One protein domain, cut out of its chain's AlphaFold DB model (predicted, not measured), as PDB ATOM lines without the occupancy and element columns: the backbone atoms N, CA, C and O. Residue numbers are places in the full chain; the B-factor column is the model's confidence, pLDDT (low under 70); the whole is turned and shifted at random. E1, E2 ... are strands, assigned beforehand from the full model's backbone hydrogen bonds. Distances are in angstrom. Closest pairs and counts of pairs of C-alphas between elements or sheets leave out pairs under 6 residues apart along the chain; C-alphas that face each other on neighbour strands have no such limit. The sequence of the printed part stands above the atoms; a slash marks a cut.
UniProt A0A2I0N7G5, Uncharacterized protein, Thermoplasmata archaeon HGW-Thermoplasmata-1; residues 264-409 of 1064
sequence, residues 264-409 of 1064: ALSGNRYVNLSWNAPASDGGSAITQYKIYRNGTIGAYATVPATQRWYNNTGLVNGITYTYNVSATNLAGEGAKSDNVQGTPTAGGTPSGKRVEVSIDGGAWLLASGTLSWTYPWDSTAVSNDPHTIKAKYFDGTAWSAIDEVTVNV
ATOM      1  N   ALA A 264      89.977 108.888  64.766       85.94
ATOM      2  CA  ALA A 264      89.802 109.906  65.804       85.94
ATOM      3  C   ALA A 264      89.118 109.328  67.050       85.94
ATOM      4  O   ALA A 264      87.953 108.932  67.006       85.94
ATOM      5  N   LEU A 265      89.821 109.328  68.183       82.00
ATOM      6  CA  LEU A 265      89.305 108.882  69.477       82.00
ATOM      7  C   LEU A 265      89.051 110.093  70.381       82.00
ATOM      8  O   LEU A 265      89.968 110.844  70.705       82.00
ATOM      9  N   SER A 266      87.796 110.299  70.782       80.81
ATOM     10  CA  SER A 266      87.387 111.463  71.582       80.81
ATOM     11  C   SER A 266      87.374 111.158  73.077       80.81
ATOM     12  O   SER A 266      86.835 110.136  73.497       80.81
ATOM     13  N   GLY A 267      87.899 112.080  73.885       73.62
ATOM     14  CA  GLY A 267      87.875 112.014  75.345       73.62
ATOM     15  C   GLY A 267      87.397 113.316  75.987       73.62
ATOM     16  O   GLY A 267      86.864 114.206  75.324       73.62
ATOM     17  N   ASN A 268      87.584 113.449  77.301       78.94
ATOM     18  CA  ASN A 268      87.201 114.663  78.023       78.94
ATOM     19  C   ASN A 268      88.143 115.819  77.654       78.94
ATOM     20  O   ASN A 268      89.279 115.861  78.120       78.94
ATOM     21  N   ARG A 269      87.653 116.771  76.852       80.44
ATOM     22  CA  ARG A 269      88.410 117.923  76.326       80.44
ATOM     23  C   ARG A 269      89.594 117.569  75.413       80.44
ATOM     24  O   ARG A 269      90.490 118.398  75.256       80.44
ATOM     25  N   TYR A 270      89.598 116.395  74.779       80.81
ATOM     26  CA  TYR A 270      90.615 116.054  73.778       80.81
ATOM     27  C   TYR A 270      90.105 115.146  72.650       80.81
ATOM     28  O   TYR A 270      89.075 114.482  72.793       80.81
ATOM     29  N   VAL A 271      90.838 115.119  71.533       83.00
ATOM     30  CA  VAL A 271      90.722 114.114  70.461       83.00
ATOM     31  C   VAL A 271      92.123 113.629  70.086       83.00
ATOM     32  O   VAL A 271      92.954 114.437  69.674       83.00
ATOM     33  N   ASN A 272      92.357 112.320  70.177       81.50
ATOM     34  CA  ASN A 272      93.558 111.670  69.654       81.50
ATOM     35  C   ASN A 272      93.339 111.284  68.190       81.50
ATOM     36  O   ASN A 272      92.325 110.663  67.870       81.50
ATOM     37  N   LEU A 273      94.290 111.627  67.329       87.62
ATOM     38  CA  LEU A 273      94.339 111.266  65.915       87.62
ATOM     39  C   LEU A 273      95.492 110.294  65.654       87.62
ATOM     40  O   LEU A 273      96.563 110.469  66.236       87.62
ATOM     41  N   SER A 274      95.312 109.347  64.736       83.62
ATOM     42  CA  SER A 274      96.397 108.527  64.167       83.62
ATOM     43  C   SER A 274      96.112 108.142  62.711       83.62
ATOM     44  O   SER A 274      94.947 108.029  62.315       83.62
ATOM     45  N   TRP A 275      97.159 107.995  61.895       92.44
ATOM     46  CA  TRP A 275      97.062 107.776  60.442       92.44
ATOM     47  C   TRP A 275      98.263 107.006  59.874       92.44
ATOM     48  O   TRP A 275      99.351 107.025  60.440       92.44
ATOM     49  N   ASN A 276      98.085 106.378  58.709       89.25
ATOM     50  CA  ASN A 276      99.165 105.701  57.977       89.25
ATOM     51  C   ASN A 276      99.848 106.648  56.969       89.25
ATOM     52  O   ASN A 276      99.372 107.755  56.715       89.25
ATOM     53  N   ALA A 277     100.969 106.221  56.380       87.00
ATOM     54  CA  ALA A 277     101.609 106.933  55.269       87.00
ATOM     55  C   ALA A 277     100.703 107.002  54.021       87.00
ATOM     56  O   ALA A 277      99.871 106.111  53.829       87.00
ATOM     57  N   PRO A 278     100.852 108.023  53.154       90.31
ATOM     58  CA  PRO A 278     100.300 107.966  51.806       90.31
ATOM     59  C   PRO A 278     100.993 106.865  50.990       90.31
ATOM     60  O   PRO A 278     102.158 106.556  51.219       90.31
ATOM     61  N   ALA A 279     100.282 106.296  50.014       85.50
ATOM     62  CA  ALA A 279     100.779 105.187  49.185       85.50
ATOM     63  C   ALA A 279     101.889 105.578  48.183       85.50
ATOM     64  O   ALA A 279     102.405 104.725  47.470       85.50
ATOM     65  N   SER A 280     102.225 106.864  48.095       84.56
ATOM     66  CA  SER A 280     103.369 107.388  47.354       84.56
ATOM     67  C   SER A 280     103.810 108.686  48.021       84.56
ATOM     68  O   SER A 280     102.971 109.488  48.445       84.56
ATOM     69  N   ASP A 281     105.117 108.893  48.113       84.31
ATOM     70  CA  ASP A 281     105.736 110.138  48.562       84.31
ATOM     71  C   ASP A 281     105.851 111.183  47.439       84.31
ATOM     72  O   ASP A 281     106.145 112.337  47.723       84.31
ATOM     73  N   GLY A 282     105.558 110.809  46.189       77.00
ATOM     74  CA  GLY A 282     105.652 111.670  45.011       77.00
ATOM     75  C   GLY A 282     107.036 111.717  44.349       77.00
ATOM     76  O   GLY A 282     107.231 112.553  43.465       77.00
ATOM     77  N   GLY A 283     107.975 110.840  44.729       68.94
ATOM     78  CA  GLY A 283     109.355 110.832  44.219       68.94
ATOM     79  C   GLY A 283     110.296 111.770  44.983       68.94
ATOM     80  O   GLY A 283     111.305 112.215  44.450       68.94
ATOM     81  N   SER A 284     109.931 112.135  46.213       77.12
ATOM     82  CA  SER A 284     110.771 112.884  47.147       77.12
ATOM     83  C   SER A 284     110.283 112.612  48.568       77.12
ATOM     84  O   SER A 284     109.077 112.661  48.827       77.12
ATOM     85  N   ALA A 285     111.222 112.355  49.481       82.81
ATOM     86  CA  ALA A 285     110.928 111.934  50.844       82.81
ATOM     87  C   ALA A 285     109.990 112.902  51.590       82.81
ATOM     88  O   ALA A 285     110.121 114.130  51.539       82.81
ATOM     89  N   ILE A 286     109.041 112.334  52.338       89.56
ATOM     90  CA  ILE A 286     108.111 113.105  53.171       89.56
ATOM     91  C   ILE A 286     108.878 113.693  54.355       89.56
ATOM     92  O   ILE A 286     109.446 112.955  55.152       89.56
ATOM     93  N   THR A 287     108.827 115.013  54.516       87.88
ATOM     94  CA  THR A 287     109.520 115.751  55.583       87.88
ATOM     95  C   THR A 287     108.637 115.990  56.812       87.88
ATOM     96  O   THR A 287     109.129 116.013  57.940       87.88
ATOM     97  N   GLN A 288     107.317 116.130  56.634       90.38
ATOM     98  CA  GLN A 288     106.380 116.450  57.722       90.38
ATOM     99  C   GLN A 288     104.913 116.115  57.395       90.38
ATOM    100  O   GLN A 288     104.518 116.042  56.227       90.38
ATOM    101  N   TYR A 289     104.090 115.996  58.442       95.94
ATOM    102  CA  TYR A 289     102.627 115.902  58.364       95.94
ATOM    103  C   TYR A 289     101.962 117.153  58.933       95.94
ATOM    104  O   TYR A 289     102.335 117.636  60.002       95.94
ATOM    105  N   LYS A 290     100.928 117.651  58.251       95.88
ATOM    106  CA  LYS A 290     100.133 118.812  58.671       95.88
ATOM    107  C   LYS A 290      98.716 118.383  59.028       95.88
ATOM    108  O   LYS A 290      98.035 117.731  58.239       95.88
ATOM    109  N   ILE A 291      98.260 118.782  60.210       96.25
ATOM    110  CA  ILE A 291      96.933 118.490  60.746       96.25
ATOM    111  C   ILE A 291      96.065 119.736  60.589       96.25
ATOM    112  O   ILE A 291      96.414 120.811  61.072       96.25
ATOM    113  N   TYR A 292      94.893 119.594  59.980       94.00
ATOM    114  CA  TYR A 292      93.891 120.650  59.844       94.00
ATOM    115  C   TYR A 292      92.713 120.394  60.779       94.00
ATOM    116  O   TYR A 292      92.328 119.250  61.008       94.00
ATOM    117  N   ARG A 293      92.102 121.466  61.295       92.31
ATOM    118  CA  ARG A 293      90.909 121.398  62.153       92.31
ATOM    119  C   ARG A 293      89.811 122.316  61.629       92.31
ATOM    120  O   ARG A 293      90.098 123.448  61.260       92.31
ATOM    121  N   ASN A 294      88.564 121.852  61.647       87.62
ATOM    122  CA  ASN A 294      87.335 122.601  61.351       87.62
ATOM    123  C   ASN A 294      87.361 123.408  60.034       87.62
ATOM    124  O   ASN A 294      86.747 124.468  59.952       87.62
ATOM    125  N   GLY A 295      88.064 122.917  59.008       71.81
ATOM    126  CA  GLY A 295      88.157 123.593  57.708       71.81
ATOM    127  C   GLY A 295      89.047 124.843  57.682       71.81
ATOM    128  O   GLY A 295      88.917 125.644  56.761       71.81
ATOM    129  N   THR A 296      89.940 125.030  58.663       78.25
ATOM    130  CA  THR A 296      90.918 126.134  58.655       78.25
ATOM    131  C   THR A 296      91.788 126.100  57.392       78.25
ATOM    132  O   THR A 296      92.186 125.033  56.925       78.25
ATOM    133  N   ILE A 297      92.086 127.287  56.850       71.19
ATOM    134  CA  ILE A 297      92.859 127.464  55.611       71.19
ATOM    135  C   ILE A 297      94.312 126.985  55.790       71.19
ATOM    136  O   ILE A 297      94.821 126.248  54.949       71.19
ATOM    137  N   GLY A 298      94.954 127.356  56.905       79.50
ATOM    138  CA  GLY A 298      96.283 126.880  57.304       79.50
ATOM    139  C   GLY A 298      96.249 125.673  58.248       79.50
ATOM    140  O   GLY A 298      95.209 125.349  58.829       79.50
ATOM    141  N   ALA A 299      97.399 125.011  58.400       85.75
ATOM    142  CA  ALA A 299      97.567 123.893  59.323       85.75
ATOM    143  C   ALA A 299      97.323 124.340  60.776       85.75
ATOM    144  O   ALA A 299      97.767 125.406  61.198       85.75
ATOM    145  N   TYR A 300      96.605 123.517  61.539       90.88
ATOM    146  CA  TYR A 300      96.399 123.700  62.976       90.88
ATOM    147  C   TYR A 300      97.621 123.245  63.786       90.88
ATOM    148  O   TYR A 300      97.937 123.846  64.810       90.88
ATOM    149  N   ALA A 301      98.293 122.190  63.325       90.12
ATOM    150  CA  ALA A 301      99.539 121.682  63.887       90.12
ATOM    151  C   ALA A 301     100.359 120.970  62.803       90.12
ATOM    152  O   ALA A 301      99.806 120.533  61.791       90.12
ATOM    153  N   THR A 302     101.654 120.812  63.055       92.62
ATOM    154  CA  THR A 302     102.599 120.097  62.192       92.62
ATOM    155  C   THR A 302     103.415 119.140  63.056       92.62
ATOM    156  O   THR A 302     103.750 119.488  64.188       92.62
ATOM    157  N   VAL A 303     103.713 117.946  62.545       84.62
ATOM    158  CA  VAL A 303     104.523 116.916  63.219       84.62
ATOM    159  C   VAL A 303     105.564 116.342  62.240       84.62
ATOM    160  O   VAL A 303     105.308 116.352  61.031       84.62
ATOM    161  N   PRO A 304     106.736 115.871  62.712       83.69
ATOM    162  CA  PRO A 304     107.784 115.328  61.840       83.69
ATOM    163  C   PRO A 304     107.335 114.054  61.111       83.69
ATOM    164  O   PRO A 304     106.385 113.387  61.523       83.69
ATOM    165  N   ALA A 305     108.031 113.686  60.032       86.56
ATOM    166  CA  ALA A 305     107.683 112.538  59.185       86.56
ATOM    167  C   ALA A 305     107.604 111.180  59.914       86.56
ATOM    168  O   ALA A 305     106.866 110.290  59.477       86.56
ATOM    169  N   THR A 306     108.325 111.021  61.023       79.81
ATOM    170  CA  THR A 306     108.303 109.833  61.890       79.81
ATOM    171  C   THR A 306     107.048 109.760  62.770       79.81
ATOM    172  O   THR A 306     106.607 108.670  63.125       79.81
ATOM    173  N   GLN A 307     106.401 110.889  63.081       83.31
ATOM    174  CA  GLN A 307     105.264 110.940  64.000       83.31
ATOM    175  C   GLN A 307     103.920 110.762  63.275       83.31
ATOM    176  O   GLN A 307     103.490 111.601  62.484       83.31
ATOM    177  N   ARG A 308     103.209 109.674  63.601       88.00
ATOM    178  CA  ARG A 308     101.956 109.247  62.936       88.00
ATOM    179  C   ARG A 308     100.687 109.399  63.777       88.00
ATOM    180  O   ARG A 308      99.659 108.775  63.508       88.00
ATOM    181  N   TRP A 309     100.761 110.240  64.805       87.25
ATOM    182  CA  TRP A 309      99.671 110.514  65.735       87.25
ATOM    183  C   TRP A 309      99.720 111.953  66.264       87.25
ATOM    184  O   TRP A 309     100.774 112.589  66.291       87.25
ATOM    185  N   TYR A 310      98.578 112.476  66.716       86.25
ATOM    186  CA  TYR A 310      98.473 113.811  67.311       86.25
ATOM    187  C   TYR A 310      97.347 113.885  68.352       86.25
ATOM    188  O   TYR A 310      96.201 113.550  68.057       86.25
ATOM    189  N   ASN A 311      97.647 114.363  69.564       86.12
ATOM    190  CA  ASN A 311      96.656 114.579  70.625       86.12
ATOM    191  C   ASN A 311      96.238 116.057  70.689       86.12
ATOM    192  O   ASN A 311      97.002 116.914  71.138       86.12
ATOM    193  N   ASN A 312      95.009 116.360  70.268       84.75
ATOM    194  CA  ASN A 312      94.449 117.705  70.338       84.75
ATOM    195  C   ASN A 312      93.729 117.923  71.675       84.75
ATOM    196  O   ASN A 312      92.604 117.453  71.846       84.75
ATOM    197  N   THR A 313      94.357 118.638  72.610       84.00
ATOM    198  CA  THR A 313      93.849 118.856  73.976       84.00
ATOM    199  C   THR A 313      93.195 120.233  74.174       84.00
ATOM    200  O   THR A 313      93.161 121.083  73.285       84.00
ATOM    201  N   GLY A 314      92.608 120.464  75.355       78.75
ATOM    202  CA  GLY A 314      92.006 121.749  75.744       78.75
ATOM    203  C   GLY A 314      90.622 122.040  75.146       78.75
ATOM    204  O   GLY A 314      90.026 123.076  75.462       78.75
ATOM    205  N   LEU A 315      90.084 121.118  74.343       85.88
ATOM    206  CA  LEU A 315      88.847 121.253  73.577       85.88
ATOM    207  C   LEU A 315      87.602 121.484  74.453       85.88
ATOM    208  O   LEU A 315      87.596 121.247  75.667       85.88
ATOM    209  N   VAL A 316      86.522 121.953  73.822       83.94
ATOM    210  CA  VAL A 316      85.217 122.144  74.463       83.94
ATOM    211  C   VAL A 316      84.356 120.912  74.233       83.94
ATOM    212  O   VAL A 316      84.204 120.423  73.116       83.94
ATOM    213  N   ASN A 317      83.776 120.419  75.316       79.50
ATOM    214  CA  ASN A 317      82.941 119.234  75.296       79.50
ATOM    215  C   ASN A 317      81.558 119.495  74.677       79.50
ATOM    216  O   ASN A 317      80.976 120.559  74.873       79.50
ATOM    217  N   GLY A 318      81.024 118.506  73.960       79.00
ATOM    218  CA  GLY A 318      79.784 118.599  73.185       79.00
ATOM    219  C   GLY A 318      79.950 119.262  71.812       79.00
ATOM    220  O   GLY A 318      79.000 119.279  71.036       79.00
ATOM    221  N   ILE A 319      81.139 119.783  71.492       85.69
ATOM    222  CA  ILE A 319      81.453 120.382  70.191       85.69
ATOM    223  C   ILE A 319      82.125 119.332  69.308       85.69
ATOM    224  O   ILE A 319      83.148 118.769  69.684       85.69
ATOM    225  N   THR A 320      81.570 119.074  68.126       90.12
ATOM    226  CA  THR A 320      82.213 118.208  67.130       90.12
ATOM    227  C   THR A 320      83.330 118.970  66.427       90.12
ATOM    228  O   THR A 320      83.096 120.019  65.825       90.12
ATOM    229  N   TYR A 321      84.539 118.423  66.470       89.25
ATOM    230  CA  TYR A 321      85.689 118.891  65.709       89.25
ATOM    231  C   TYR A 321      85.900 117.977  64.503       89.25
ATOM    232  O   TYR A 321      85.794 116.758  64.617       89.25
ATOM    233  N   THR A 322      86.184 118.566  63.345       93.62
ATOM    234  CA  THR A 322      86.487 117.837  62.102       93.62
ATOM    235  C   THR A 322      87.969 117.990  61.780       93.62
ATOM    236  O   THR A 322      88.502 119.090  61.926       93.62
ATOM    237  N   TYR A 323      88.619 116.922  61.331       95.25
ATOM    238  CA  TYR A 323      90.051 116.862  61.061       95.25
ATOM    239  C   TYR A 323      90.349 116.245  59.700       95.25
ATOM    240  O   TYR A 323      89.649 115.333  59.269       95.25
ATOM    241  N   ASN A 324      91.427 116.698  59.069       94.56
ATOM    242  CA  ASN A 324      92.085 116.009  57.959       94.56
ATOM    243  C   ASN A 324      93.599 116.253  58.037       94.56
ATOM    244  O   ASN A 324      94.046 117.185  58.712       94.56
ATOM    245  N   VAL A 325      94.381 115.384  57.399       96.19
ATOM    246  CA  VAL A 325      95.850 115.372  57.462       96.19
ATOM    247  C   VAL A 325      96.432 115.343  56.050       96.19
ATOM    248  O   VAL A 325      95.880 114.680  55.175       96.19
ATOM    249  N   SER A 326      97.538 116.044  55.817       95.94
ATOM    250  CA  SER A 326      98.338 115.975  54.584       95.94
ATOM    251  C   SER A 326      99.807 115.684  54.902       95.94
ATOM    252  O   SER A 326     100.270 115.910  56.022       95.94
ATOM    253  N   ALA A 327     100.535 115.176  53.907       95.38
ATOM    254  CA  ALA A 327     101.988 115.007  53.924       95.38
ATOM    255  C   ALA A 327     102.660 116.125  53.108       95.38
ATOM    256  O   ALA A 327     102.029 116.725  52.239       95.38
ATOM    257  N   THR A 328     103.929 116.431  53.374       93.62
ATOM    258  CA  THR A 328     104.731 117.410  52.611       93.62
ATOM    259  C   THR A 328     106.094 116.817  52.252       93.62
ATOM    260  O   THR A 328     106.695 116.174  53.107       93.62
ATOM    261  N   ASN A 329     106.581 117.047  51.031       90.12
ATOM    262  CA  ASN A 329     107.943 116.735  50.562       90.12
ATOM    263  C   ASN A 329     108.595 117.992  49.928       90.12
ATOM    264  O   ASN A 329     108.090 119.101  50.132       90.12
ATOM    265  N   LEU A 330     109.681 117.842  49.154       81.69
ATOM    266  CA  LEU A 330     110.332 118.961  48.447       81.69
ATOM    267  C   LEU A 330     109.436 119.631  47.386       81.69
ATOM    268  O   LEU A 330     109.472 120.852  47.254       81.69
ATOM    269  N   ALA A 331     108.587 118.874  46.684       76.62
ATOM    270  CA  ALA A 331     107.620 119.413  45.719       76.62
ATOM    271  C   ALA A 331     106.445 120.162  46.382       76.62
ATOM    272  O   ALA A 331     105.700 120.887  45.715       76.62
ATOM    273  N   GLY A 332     106.258 119.991  47.695       82.06
ATOM    274  CA  GLY A 332     105.272 120.703  48.500       82.06
ATOM    275  C   GLY A 332     104.254 119.793  49.186       82.06
ATOM    276  O   GLY A 332     104.536 118.654  49.555       82.06
ATOM    277  N   GLU A 333     103.065 120.337  49.449       93.00
ATOM    278  CA  GLU A 333     102.034 119.671  50.249       93.00
ATOM    279  C   GLU A 333     101.072 118.833  49.394       93.00
ATOM    280  O   GLU A 333     100.456 119.329  48.452       93.00
ATOM    281  N   GLY A 334     100.921 117.565  49.774       91.06
ATOM    282  CA  GLY A 334     100.048 116.589  49.136       91.06
ATOM    283  C   GLY A 334      98.566 116.763  49.464       91.06
ATOM    284  O   GLY A 334      98.156 117.572  50.301       91.06
ATOM    285  N   ALA A 335      97.732 115.949  48.817       91.38
ATOM    286  CA  ALA A 335      96.287 116.000  49.012       91.38
ATOM    287  C   ALA A 335      95.885 115.664  50.463       91.38
ATOM    288  O   ALA A 335      96.304 114.656  51.038       91.38
ATOM    289  N   LYS A 336      95.009 116.496  51.040       93.88
ATOM    290  CA  LYS A 336      94.420 116.272  52.370       93.88
ATOM    291  C   LYS A 336      93.600 114.978  52.386       93.88
ATOM    292  O   LYS A 336      92.882 114.673  51.430       93.88
ATOM    293  N   SER A 337      93.685 114.241  53.490       96.06
ATOM    294  CA  SER A 337      92.871 113.058  53.769       96.06
ATOM    295  C   SER A 337      91.374 113.370  53.724       96.06
ATOM    296  O   SER A 337      90.958 114.530  53.793       96.06
ATOM    297  N   ASP A 338      90.539 112.331  53.706       93.44
ATOM    298  CA  ASP A 338      89.124 112.534  54.018       93.44
ATOM    299  C   ASP A 338      88.945 113.012  55.465       93.44
ATOM    300  O   ASP A 338      89.813 112.831  56.327       93.44
ATOM    301  N   ASN A 339      87.812 113.671  55.708       92.31
ATOM    302  CA  ASN A 339      87.488 114.244  57.004       92.31
ATOM    303  C   ASN A 339      87.113 113.154  58.017       92.31
ATOM    304  O   ASN A 339      86.156 112.411  57.800       92.31
ATOM    305  N   VAL A 340      87.777 113.150  59.171       92.06
ATOM    306  CA  VAL A 340      87.349 112.415  60.369       92.06
ATOM    307  C   VAL A 340      86.769 113.387  61.401       92.06
ATOM    308  O   VAL A 340      87.118 114.567  61.421       92.06
ATOM    309  N   GLN A 341      85.862 112.922  62.259       92.81
ATOM    310  CA  GLN A 341      85.237 113.742  63.297       92.81
ATOM    311  C   GLN A 341      85.486 113.179  64.694       92.81
ATOM    312  O   GLN A 341      85.473 111.968  64.898       92.81
ATOM    313  N   GLY A 342      85.666 114.076  65.661       86.75
ATOM    314  CA  GLY A 342      85.717 113.751  67.079       86.75
ATOM    315  C   GLY A 342      84.927 114.767  67.898       86.75
ATOM    316  O   GLY A 342      85.110 115.975  67.742       86.75
ATOM    317  N   THR A 343      84.057 114.283  68.778       87.69
ATOM    318  CA  THR A 343      83.250 115.100  69.692       87.69
ATOM    319  C   THR A 343      83.707 114.805  71.120       87.69
ATOM    320  O   THR A 343      83.244 113.827  71.710       87.69
ATOM    321  N   PRO A 344      84.611 115.617  71.703       84.31
ATOM    322  CA  PRO A 344      84.946 115.539  73.118       84.31
ATOM    323  C   PRO A 344      83.678 115.572  73.963       84.31
ATOM    324  O   PRO A 344      82.780 116.377  73.708       84.31
ATOM    325  N   THR A 345      83.578 114.711  74.968       75.62
ATOM    326  CA  THR A 345      82.408 114.660  75.852       75.62
ATOM    327  C   THR A 345      82.804 115.023  77.268       75.62
ATOM    328  O   THR A 345      83.831 114.597  77.792       75.62
ATOM    329  N   ALA A 346      81.973 115.848  77.907       60.34
ATOM    330  CA  ALA A 346      82.170 116.172  79.305       60.34
ATOM    331  C   ALA A 346      81.890 114.896  80.068       60.34
ATOM    332  O   ALA A 346      80.811 114.321  79.914       60.34
ATOM    333  N   GLY A 347      82.863 114.467  80.866       45.53
ATOM    334  CA  GLY A 347      82.668 113.354  81.772       45.53
ATOM    335  C   GLY A 347      81.509 113.668  82.710       45.53
ATOM    336  O   GLY A 347      81.697 114.315  83.738       45.53
ATOM    337  N   GLY A 348      80.323 113.155  82.383       40.84
ATOM    338  CA  GLY A 348      79.447 112.646  83.424       40.84
ATOM    339  C   GLY A 348      80.234 111.619  84.236       40.84
ATOM    340  O   GLY A 348      81.176 111.007  83.719       40.84
ATOM    341  N   THR A 349      79.871 111.455  85.509       45.97
ATOM    342  CA  THR A 349      80.473 110.461  86.406       45.97
ATOM    343  C   THR A 349      80.666 109.144  85.649       45.97
ATOM    344  O   THR A 349      79.696 108.709  85.022       45.97
ATOM    345  N   PRO A 350      81.877 108.550  85.615       42.50
ATOM    346  CA  PRO A 350      82.237 107.626  84.543       42.50
ATOM    347  C   PRO A 350      81.252 106.463  84.400       42.50
ATOM    348  O   PRO A 350      81.187 105.571  85.245       42.50
ATOM    349  N   SER A 351      80.469 106.499  83.321       44.47
ATOM    350  CA  SER A 351      79.471 105.475  83.036       44.47
ATOM    351  C   SER A 351      80.166 104.279  82.402       44.47
ATOM    352  O   SER A 351      80.522 104.306  81.224       44.47
ATOM    353  N   GLY A 352      80.385 103.249  83.211       56.56
ATOM    354  CA  GLY A 352      81.083 102.031  82.820       56.56
ATOM    355  C   GLY A 352      82.251 101.721  83.748       56.56
ATOM    356  O   GLY A 352      83.025 102.601  84.135       56.56
ATOM    357  N   LYS A 353      82.383 100.435  84.088       68.69
ATOM    358  CA  LYS A 353      83.586  99.917  84.738       68.69
ATOM    359  C   LYS A 353      84.766 100.110  83.792       68.69
ATOM    360  O   LYS A 353      84.655  99.748  82.623       68.69
ATOM    361  N   ARG A 354      85.875 100.664  84.279       73.94
ATOM    362  CA  ARG A 354      87.077 100.886  83.459       73.94
ATOM    363  C   ARG A 354      88.347 100.787  84.288       73.94
ATOM    364  O   ARG A 354      88.304 101.022  85.494       73.94
ATOM    365  N   VAL A 355      89.460 100.515  83.620       81.56
ATOM    366  CA  VAL A 355      90.800 100.518  84.210       81.56
ATOM    367  C   VAL A 355      91.598 101.671  83.614       81.56
ATOM    368  O   VAL A 355      91.546 101.912  82.410       81.56
ATOM    369  N   GLU A 356      92.311 102.396  84.468       83.81
ATOM    370  CA  GLU A 356      93.327 103.364  84.063       83.81
ATOM    371  C   GLU A 356      94.706 102.817  84.459       83.81
ATOM    372  O   GLU A 356      94.859 102.259  85.549       83.81
ATOM    373  N   VAL A 357      95.689 102.987  83.574       83.75
ATOM    374  CA  VAL A 357      97.090 102.571  83.740       83.75
ATOM    375  C   VAL A 357      97.995 103.803  83.657       83.75
ATOM    376  O   VAL A 357      97.700 104.746  82.924       83.75
ATOM    377  N   SER A 358      99.068 103.820  84.437       81.19
ATOM    378  CA  SER A 358     100.134 104.827  84.447       81.19
ATOM    379  C   SER A 358     101.473 104.094  84.521       81.19
ATOM    380  O   SER A 358     101.562 103.052  85.165       81.19
ATOM    381  N   ILE A 359     102.498 104.609  83.848       80.88
ATOM    382  CA  ILE A 359     103.846 104.028  83.807       80.88
ATOM    383  C   ILE A 359     104.801 105.095  84.349       80.88
ATOM    384  O   ILE A 359     104.696 106.258  83.955       80.88
ATOM    385  N   ASP A 360     105.624 104.735  85.335       77.44
ATOM    386  CA  ASP A 360     106.624 105.587  86.011       77.44
ATOM    387  C   ASP A 360     106.101 106.930  86.551       77.44
ATOM    388  O   ASP A 360     106.818 107.922  86.661       77.44
ATOM    389  N   GLY A 361     104.817 106.974  86.913       70.44
ATOM    390  CA  GLY A 361     104.161 108.198  87.387       70.44
ATOM    391  C   GLY A 361     103.716 109.154  86.273       70.44
ATOM    392  O   GLY A 361     103.236 110.248  86.573       70.44
ATOM    393  N   GLY A 362     103.808 108.739  85.007       69.94
ATOM    394  CA  GLY A 362     103.218 109.421  83.860       69.94
ATOM    395  C   GLY A 362     101.688 109.521  83.926       69.94
ATOM    396  O   GLY A 362     101.026 108.998  84.830       69.94
ATOM    397  N   ALA A 363     101.092 110.212  82.953       74.12
ATOM    398  CA  ALA A 363      99.649 110.451  82.923       74.12
ATOM    399  C   ALA A 363      98.828 109.144  82.925       74.12
ATOM    400  O   ALA A 363      99.195 108.159  82.290       74.12
ATOM    401  N   TRP A 364      97.683 109.152  83.615       79.19
ATOM    402  CA  TRP A 364      96.756 108.017  83.633       79.19
ATOM    403  C   TRP A 364      96.013 107.898  82.298       79.19
ATOM    404  O   TRP A 364      95.305 108.822  81.891       79.19
ATOM    405  N   LEU A 365      96.143 106.744  81.648       77.44
ATOM    406  CA  LEU A 365      95.578 106.438  80.337       77.44
ATOM    407  C   LEU A 365      94.607 105.255  80.422       77.44
ATOM    408  O   LEU A 365      94.680 104.422  81.322       77.44
ATOM    409  N   LEU A 366      93.633 105.214  79.512       76.94
ATOM    410  CA  LEU A 366      92.520 104.265  79.562       76.94
ATOM    411  C   LEU A 366      92.919 102.906  78.967       76.94
ATOM    412  O   LEU A 366      93.288 102.837  77.797       76.94
ATOM    413  N   ALA A 367      92.772 101.827  79.736       72.62
ATOM    414  CA  ALA A 367      92.923 100.464  79.228       72.62
ATOM    415  C   ALA A 367      91.614  99.954  78.596       72.62
ATOM    416  O   ALA A 367      90.509 100.282  79.038       72.62
ATOM    417  N   SER A 368      91.737  99.134  77.553       63.09
ATOM    418  CA  SER A 368      90.627  98.646  76.726       63.09
ATOM    419  C   SER A 368      90.207  97.222  77.107       63.09
ATOM    420  O   SER A 368      91.060  96.389  77.373       63.09
ATOM    421  N   GLY A 369      88.901  96.926  77.163       54.53
ATOM    422  CA  GLY A 369      88.379  95.593  77.515       54.53
ATOM    423  C   GLY A 369      87.248  95.611  78.554       54.53
ATOM    424  O   GLY A 369      86.837  96.674  79.021       54.53
ATOM    425  N   THR A 370      86.705  94.435  78.898       51.25
ATOM    426  CA  THR A 370      85.502  94.303  79.760       51.25
ATOM    427  C   THR A 370      85.637  93.321  80.929       51.25
ATOM    428  O   THR A 370      85.084  93.586  81.996       51.25
ATOM    429  N   LEU A 371      86.352  92.205  80.745       50.72
ATOM    430  CA  LEU A 371      86.674  91.206  81.786       50.72
ATOM    431  C   LEU A 371      88.186  91.009  81.976       50.72
ATOM    432  O   LEU A 371      88.637  90.533  83.013       50.72
ATOM    433  N   SER A 372      88.959  91.392  80.968       53.38
ATOM    434  CA  SER A 372      90.411  91.528  80.982       53.38
ATOM    435  C   SER A 372      90.715  92.792  80.187       53.38
ATOM    436  O   SER A 372      89.985  93.088  79.234       53.38
ATOM    437  N   TRP A 373      91.726  93.552  80.601       63.75
ATOM    438  CA  TRP A 373      92.033  94.853  80.011       63.75
ATOM    439  C   TRP A 373      93.439  94.871  79.430       63.75
ATOM    440  O   TRP A 373      94.379  94.406  80.067       63.75
ATOM    441  N   THR A 374      93.569  95.438  78.239       56.44
ATOM    442  CA  THR A 374      94.828  95.623  77.523       56.44
ATOM    443  C   THR A 374      95.087  97.111  77.325       56.44
ATOM    444  O   THR A 374      94.201  97.879  76.932       56.44
ATOM    445  N   TYR A 375      96.316  97.523  77.617       72.50
ATOM    446  CA  TYR A 375      96.825  98.864  77.372       72.50
ATOM    447  C   TYR A 375      97.990  98.741  76.377       72.50
ATOM    448  O   TYR A 375      98.908  97.969  76.654       72.50
ATOM    449  N   PRO A 376      97.956  99.429  75.221       60.03
ATOM    450  CA  PRO A 376      99.066  99.409  74.282       60.03
ATOM    451  C   PRO A 376     100.218 100.244  74.849       60.03
ATOM    452  O   PRO A 376     100.145 101.471  74.898       60.03
ATOM    453  N   TRP A 377     101.273  99.562  75.279       73.44
ATOM    454  CA  TRP A 377     102.553 100.169  75.613       73.44
ATOM    455  C   TRP A 377     103.539  99.817  74.506       73.44
ATOM    456  O   TRP A 377     103.807  98.641  74.272       73.44
ATOM    457  N   ASP A 378     104.037 100.834  73.812       68.81
ATOM    458  CA  ASP A 378     105.217 100.686  72.970       68.81
ATOM    459  C   ASP A 378     106.435 100.653  73.892       68.81
ATOM    460  O   ASP A 378     106.815 101.682  74.458       68.81
ATOM    461  N   SER A 379     106.987  99.460  74.119       60.78
ATOM    462  CA  SER A 379     108.173  99.326  74.956       60.78
ATOM    463  C   SER A 379     109.398  99.920  74.266       60.78
ATOM    464  O   SER A 379     110.220 100.515  74.950       60.78
ATOM    465  N   THR A 380     109.491  99.857  72.930       57.00
ATOM    466  CA  THR A 380     110.706 100.200  72.160       57.00
ATOM    467  C   THR A 380     111.152 101.658  72.304       57.00
ATOM    468  O   THR A 380     112.302 101.984  72.032       57.00
ATOM    469  N   ALA A 381     110.260 102.527  72.789       55.38
ATOM    470  CA  ALA A 381     110.503 103.943  73.044       55.38
ATOM    471  C   ALA A 381     110.839 104.290  74.517       55.38
ATOM    472  O   ALA A 381     110.845 105.473  74.867       55.38
ATOM    473  N   VAL A 382     111.079 103.305  75.396       62.28
ATOM    474  CA  VAL A 382     111.523 103.520  76.793       62.28
ATOM    475  C   VAL A 382     112.889 102.880  77.081       62.28
ATOM    476  O   VAL A 382     113.350 102.017  76.339       62.28
ATOM    477  N   SER A 383     113.553 103.330  78.149       58.53
ATOM    478  CA  SER A 383     114.884 102.866  78.570       58.53
ATOM    479  C   SER A 383     114.909 101.392  79.002       58.53
ATOM    480  O   SER A 383     113.881 100.812  79.335       58.53
ATOM    481  N   ASN A 384     116.094 100.780  79.036       57.31
ATOM    482  CA  ASN A 384     116.265  99.399  79.497       57.31
ATOM    483  C   ASN A 384     116.444  99.335  81.024       57.31
ATOM    484  O   ASN A 384     117.553  99.152  81.519       57.31
ATOM    485  N   ASP A 385     115.343  99.503  81.763       68.75
ATOM    486  CA  ASP A 385     115.332  99.595  83.230       68.75
ATOM    487  C   ASP A 385     114.096  98.920  83.884       68.75
ATOM    488  O   ASP A 385     113.172  98.455  83.206       68.75
ATOM    489  N   PRO A 386     114.038  98.830  85.231       68.19
ATOM    490  CA  PRO A 386     112.832  98.444  85.967       68.19
ATOM    491  C   PRO A 386     111.751  99.540  85.921       68.19
ATOM    492  O   PRO A 386     111.776 100.496  86.699       68.19
ATOM    493  N   HIS A 387     110.745  99.372  85.064       78.25
ATOM    494  CA  HIS A 387     109.609 100.290  84.952       78.25
ATOM    495  C   HIS A 387     108.479  99.909  85.912       78.25
ATOM    496  O   HIS A 387     108.142  98.735  86.083       78.25
ATOM    497  N   THR A 388     107.845 100.899  86.537       83.56
ATOM    498  CA  THR A 388     106.729 100.691  87.469       83.56
ATOM    499  C   THR A 388     105.398 100.983  86.790       83.56
ATOM    500  O   THR A 388     105.015 102.139  86.596       83.56
ATOM    501  N   ILE A 389     104.646  99.923  86.495       85.94
ATOM    502  CA  ILE A 389     103.285 100.009  85.970       85.94
ATOM    503  C   ILE A 389     102.309 100.078  87.145       85.94
ATOM    504  O   ILE A 389     102.282  99.210  88.018       85.94
ATOM    505  N   LYS A 390     101.470 101.110  87.150       87.50
ATOM    506  CA  LYS A 390     100.438 101.364  88.156       87.50
ATOM    507  C   LYS A 390      99.068 101.229  87.513       87.50
ATOM    508  O   LYS A 390      98.808 101.841  86.478       87.50
ATOM    509  N   ALA A 391      98.168 100.474  88.130       86.06
ATOM    510  CA  ALA A 391      96.810 100.262  87.647       86.06
ATOM    511  C   ALA A 391      95.776 100.578  88.733       86.06
ATOM    512  O   ALA A 391      95.999 100.366  89.923       86.06
ATOM    513  N   LYS A 392      94.612 101.077  88.326       85.31
ATOM    514  CA  LYS A 392      93.450 101.281  89.205       85.31
ATOM    515  C   LYS A 392      92.168 101.046  88.410       85.31
ATOM    516  O   LYS A 392      92.083 101.430  87.240       85.31
ATOM    517  N   TYR A 393      91.150 100.457  89.030       81.06
ATOM    518  CA  TYR A 393      89.847 100.249  88.399       81.06
ATOM    519  C   TYR A 393      88.770 101.123  89.043       81.06
ATOM    520  O   TYR A 393      88.749 101.331  90.254       81.06
ATOM    521  N   PHE A 394      87.861 101.643  88.223       77.75
ATOM    522  CA  PHE A 394      86.656 102.333  88.669       77.75
ATOM    523  C   PHE A 394      85.470 101.389  88.506       77.75
ATOM    524  O   PHE A 394      85.241 100.886  87.404       77.75
ATOM    525  N   ASP A 395      84.705 101.147  89.568       71.69
ATOM    526  CA  ASP A 395      83.580 100.198  89.539       71.69
ATOM    527  C   ASP A 395      82.255 100.789  89.022       71.69
ATOM    528  O   ASP A 395      81.274 100.059  88.859       71.69
ATOM    529  N   GLY A 396      82.242 102.093  88.730       64.44
ATOM    530  CA  GLY A 396      81.052 102.894  88.427       64.44
ATOM    531  C   GLY A 396      80.664 103.858  89.558       64.44
ATOM    532  O   GLY A 396      79.858 104.759  89.340       64.44
ATOM    533  N   THR A 397      81.254 103.707  90.747       72.25
ATOM    534  CA  THR A 397      80.992 104.524  91.942       72.25
ATOM    535  C   THR A 397      82.266 105.017  92.631       72.25
ATOM    536  O   THR A 397      82.320 106.180  93.031       72.25
ATOM    537  N   ALA A 398      83.302 104.182  92.728       74.75
ATOM    538  CA  ALA A 398      84.565 104.487  93.393       74.75
ATOM    539  C   ALA A 398      85.769 103.900  92.640       74.75
ATOM    540  O   ALA A 398      85.636 103.010  91.796       74.75
ATOM    541  N   TRP A 399      86.953 104.427  92.954       81.00
ATOM    542  CA  TRP A 399      88.236 103.864  92.536       81.00
ATOM    543  C   TRP A 399      88.706 102.797  93.523       81.00
ATOM    544  O   TRP A 399      88.533 102.948  94.734       81.00
ATOM    545  N   SER A 400      89.355 101.758  93.004       84.75
ATOM    546  CA  SER A 400      90.155 100.825  93.791       84.75
ATOM    547  C   SER A 400      91.373 101.508  94.421       84.75
ATOM    548  O   SER A 400      91.748 102.625  94.051       84.75
ATOM    549  N   ALA A 401      92.049 100.792  95.323       85.25
ATOM    550  CA  ALA A 401      93.458 101.067  95.580       85.25
ATOM    551  C   ALA A 401      94.261 100.972  94.268       85.25
ATOM    552  O   ALA A 401      93.843 100.284  93.329       85.25
ATOM    553  N   ILE A 402      95.390 101.676  94.208       87.06
ATOM    554  CA  ILE A 402      96.360 101.494  93.128       87.06
ATOM    555  C   ILE A 402      97.070 100.164  93.380       87.06
ATOM    556  O   ILE A 402      97.538  99.925  94.493       87.06
ATOM    557  N   ASP A 403      97.114  99.326  92.354       83.94
ATOM    558  CA  ASP A 403      97.949  98.132  92.294       83.94
ATOM    559  C   ASP A 403      99.202  98.465  91.474       83.94
ATOM    560  O   ASP A 403      99.120  99.232  90.507       83.94
ATOM    561  N   GLU A 404     100.362  97.952  91.874       87.94
ATOM    562  CA  GLU A 404     101.657  98.326  91.289       87.94
ATOM    563  C   GLU A 404     102.482  97.076  90.976       87.94
ATOM    564  O   GLU A 404     102.664  96.209  91.831       87.94
ATOM    565  N   VAL A 405     103.001  96.996  89.751       81.94
ATOM    566  CA  VAL A 405     103.890  95.924  89.299       81.94
ATOM    567  C   VAL A 405     105.121  96.527  88.636       81.94
ATOM    568  O   VAL A 405     105.017  97.390  87.763       81.94
ATOM    569  N   THR A 406     106.298  96.071  89.052       80.38
ATOM    570  CA  THR A 406     107.552  96.395  88.368       80.38
ATOM    571  C   THR A 406     107.761  95.397  87.237       80.38
ATOM    572  O   THR A 406     107.743  94.186  87.464       80.38
ATOM    573  N   VAL A 407     107.946  95.906  86.025       75.19
ATOM    574  CA  VAL A 407     108.299  95.134  84.834       75.19
ATOM    575  C   VAL A 407     109.655  95.637  84.368       75.19
ATOM    576  O   VAL A 407     109.804  96.812  84.045       75.19
ATOM    577  N   ASN A 408     110.642  94.748  84.335       72.06
ATOM    578  CA  ASN A 408     111.932  95.068  83.739       72.06
ATOM    579  C   ASN A 408     111.737  95.078  82.225       72.06
ATOM    580  O   ASN A 408     111.460  94.028  81.640       72.06
ATOM    581  N   VAL A 409     111.840  96.252  81.606       68.75
ATOM    582  CA  VAL A 409     111.871  96.335  80.150       68.75
ATOM    583  C   VAL A 409     113.299  96.058  79.734       68.75
ATOM    584  O   VAL A 409     114.216  96.812  80.035       68.75
TER     585      VAL A 409
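AT A GLANCE: This is residues 264 to 409 of the 1064 residues of an uncharacterized protein of Thermoplasmata archaeon HGW-Thermoplasmata-1 (UniProt A0A2I0N7G5). The domain has two lobes in a row: first a small sandwich of two sheets, E1 E2 E5 face to face with E4 E3 E6 E7, then a single strongly twisted sheet, E9 E8 E10 E11, joined to it by the long link from E7 to E8. The strands of the two lobes stay apart, and the second lobe has a long loop, residues 370 to 385, between E9 and E10. The printed part has 146 residues with no named helix and eleven named strands, E1 to E11 in order along the chain; the class is all strand, though under half of the residues, 61, are in named strands. Each of the three sheets is antiparallel throughout. The whole is loose, with a radius of gyration of the C-alphas of 18.5 A, and spans 55 by 41 by 24 A.

HOW THE PARTS SIT: E1, residues 264 to 267, and E2, residues 270 to 274, form a hairpin, with N 265 and O 272 within hydrogen-bond range at 2.9 A. E5, residues 309 to 312, is the antiparallel neighbour of E2 at 166 degrees, with N 273 and O 310 2.8 A apart. E3, residues 288 to 293, and E4, residues 301 to 304, form a hairpin in the other sheet, with N 291 and O 301 2.8 A apart. E6, residues 321 to 329, pairs with E3 over its residues 323 to 328, with N 290 and O 326 2.9 A apart. The pairing is staggered: over its residues 321 to 323, E6 forms a hairpin with E7, residues 340 to 342, with N 321 and O 342 2.8 A apart. The two sheets make a sandwich, two sheets face to face, with 9.3 A between the centres of the facing parts, and the strands of the one stand at 33 degrees to those of the other. Between the sheets E2 and E6 are near each other, as are E3 and E5. The closest C-alphas of E1 and E7 are those of Ser 266 and Gly 342, 5.3 A apart. In the second lobe E8, residues 354 to 359, forms a hairpin with E9, residues 365 to 369, with N 365 and O 357 2.8 A apart. E10, residues 386 to 394, is antiparallel to E8 at 160 degrees, with N 390 and O 358 2.8 A apart. E11, residues 403 to 408, forms a hairpin with E10, with N 391 and O 403 2.8 A apart. E9 and E11 are the edge strands.

IN THESE COORDINATES: E1 begins at C-alpha 264, (89.802, 109.906, 65.804), and E2 measures 13.5 A from first to last C-alpha. E3 measures 16.8 A, while E4 and E5 are short, at 10.6 A and 10.0 A. E6 is 27.0 A long and ends at C-alpha 329, (107.943, 116.735, 50.562); E7, three residues, follows. E8 measures 17.1 A, E9 13.3 A and E10 26.6 A. E11 measures 16.7 A and ends at C-alpha 408, (111.932, 95.068, 83.739).

THE WHOLE: The two C-alphas farthest apart are those of Gly 283 and Thr 397, at 55.9 A. The printed part has no cut. The long links are E2 to E3, E7 to E8 and E9 to E10, with 13, 11 and 16 residues between the strands. The mean pLDDT of the printed part is 79.2, and 29 residues are under 70, among them residues 346 to 353, 368 to 374 and 378 to 386.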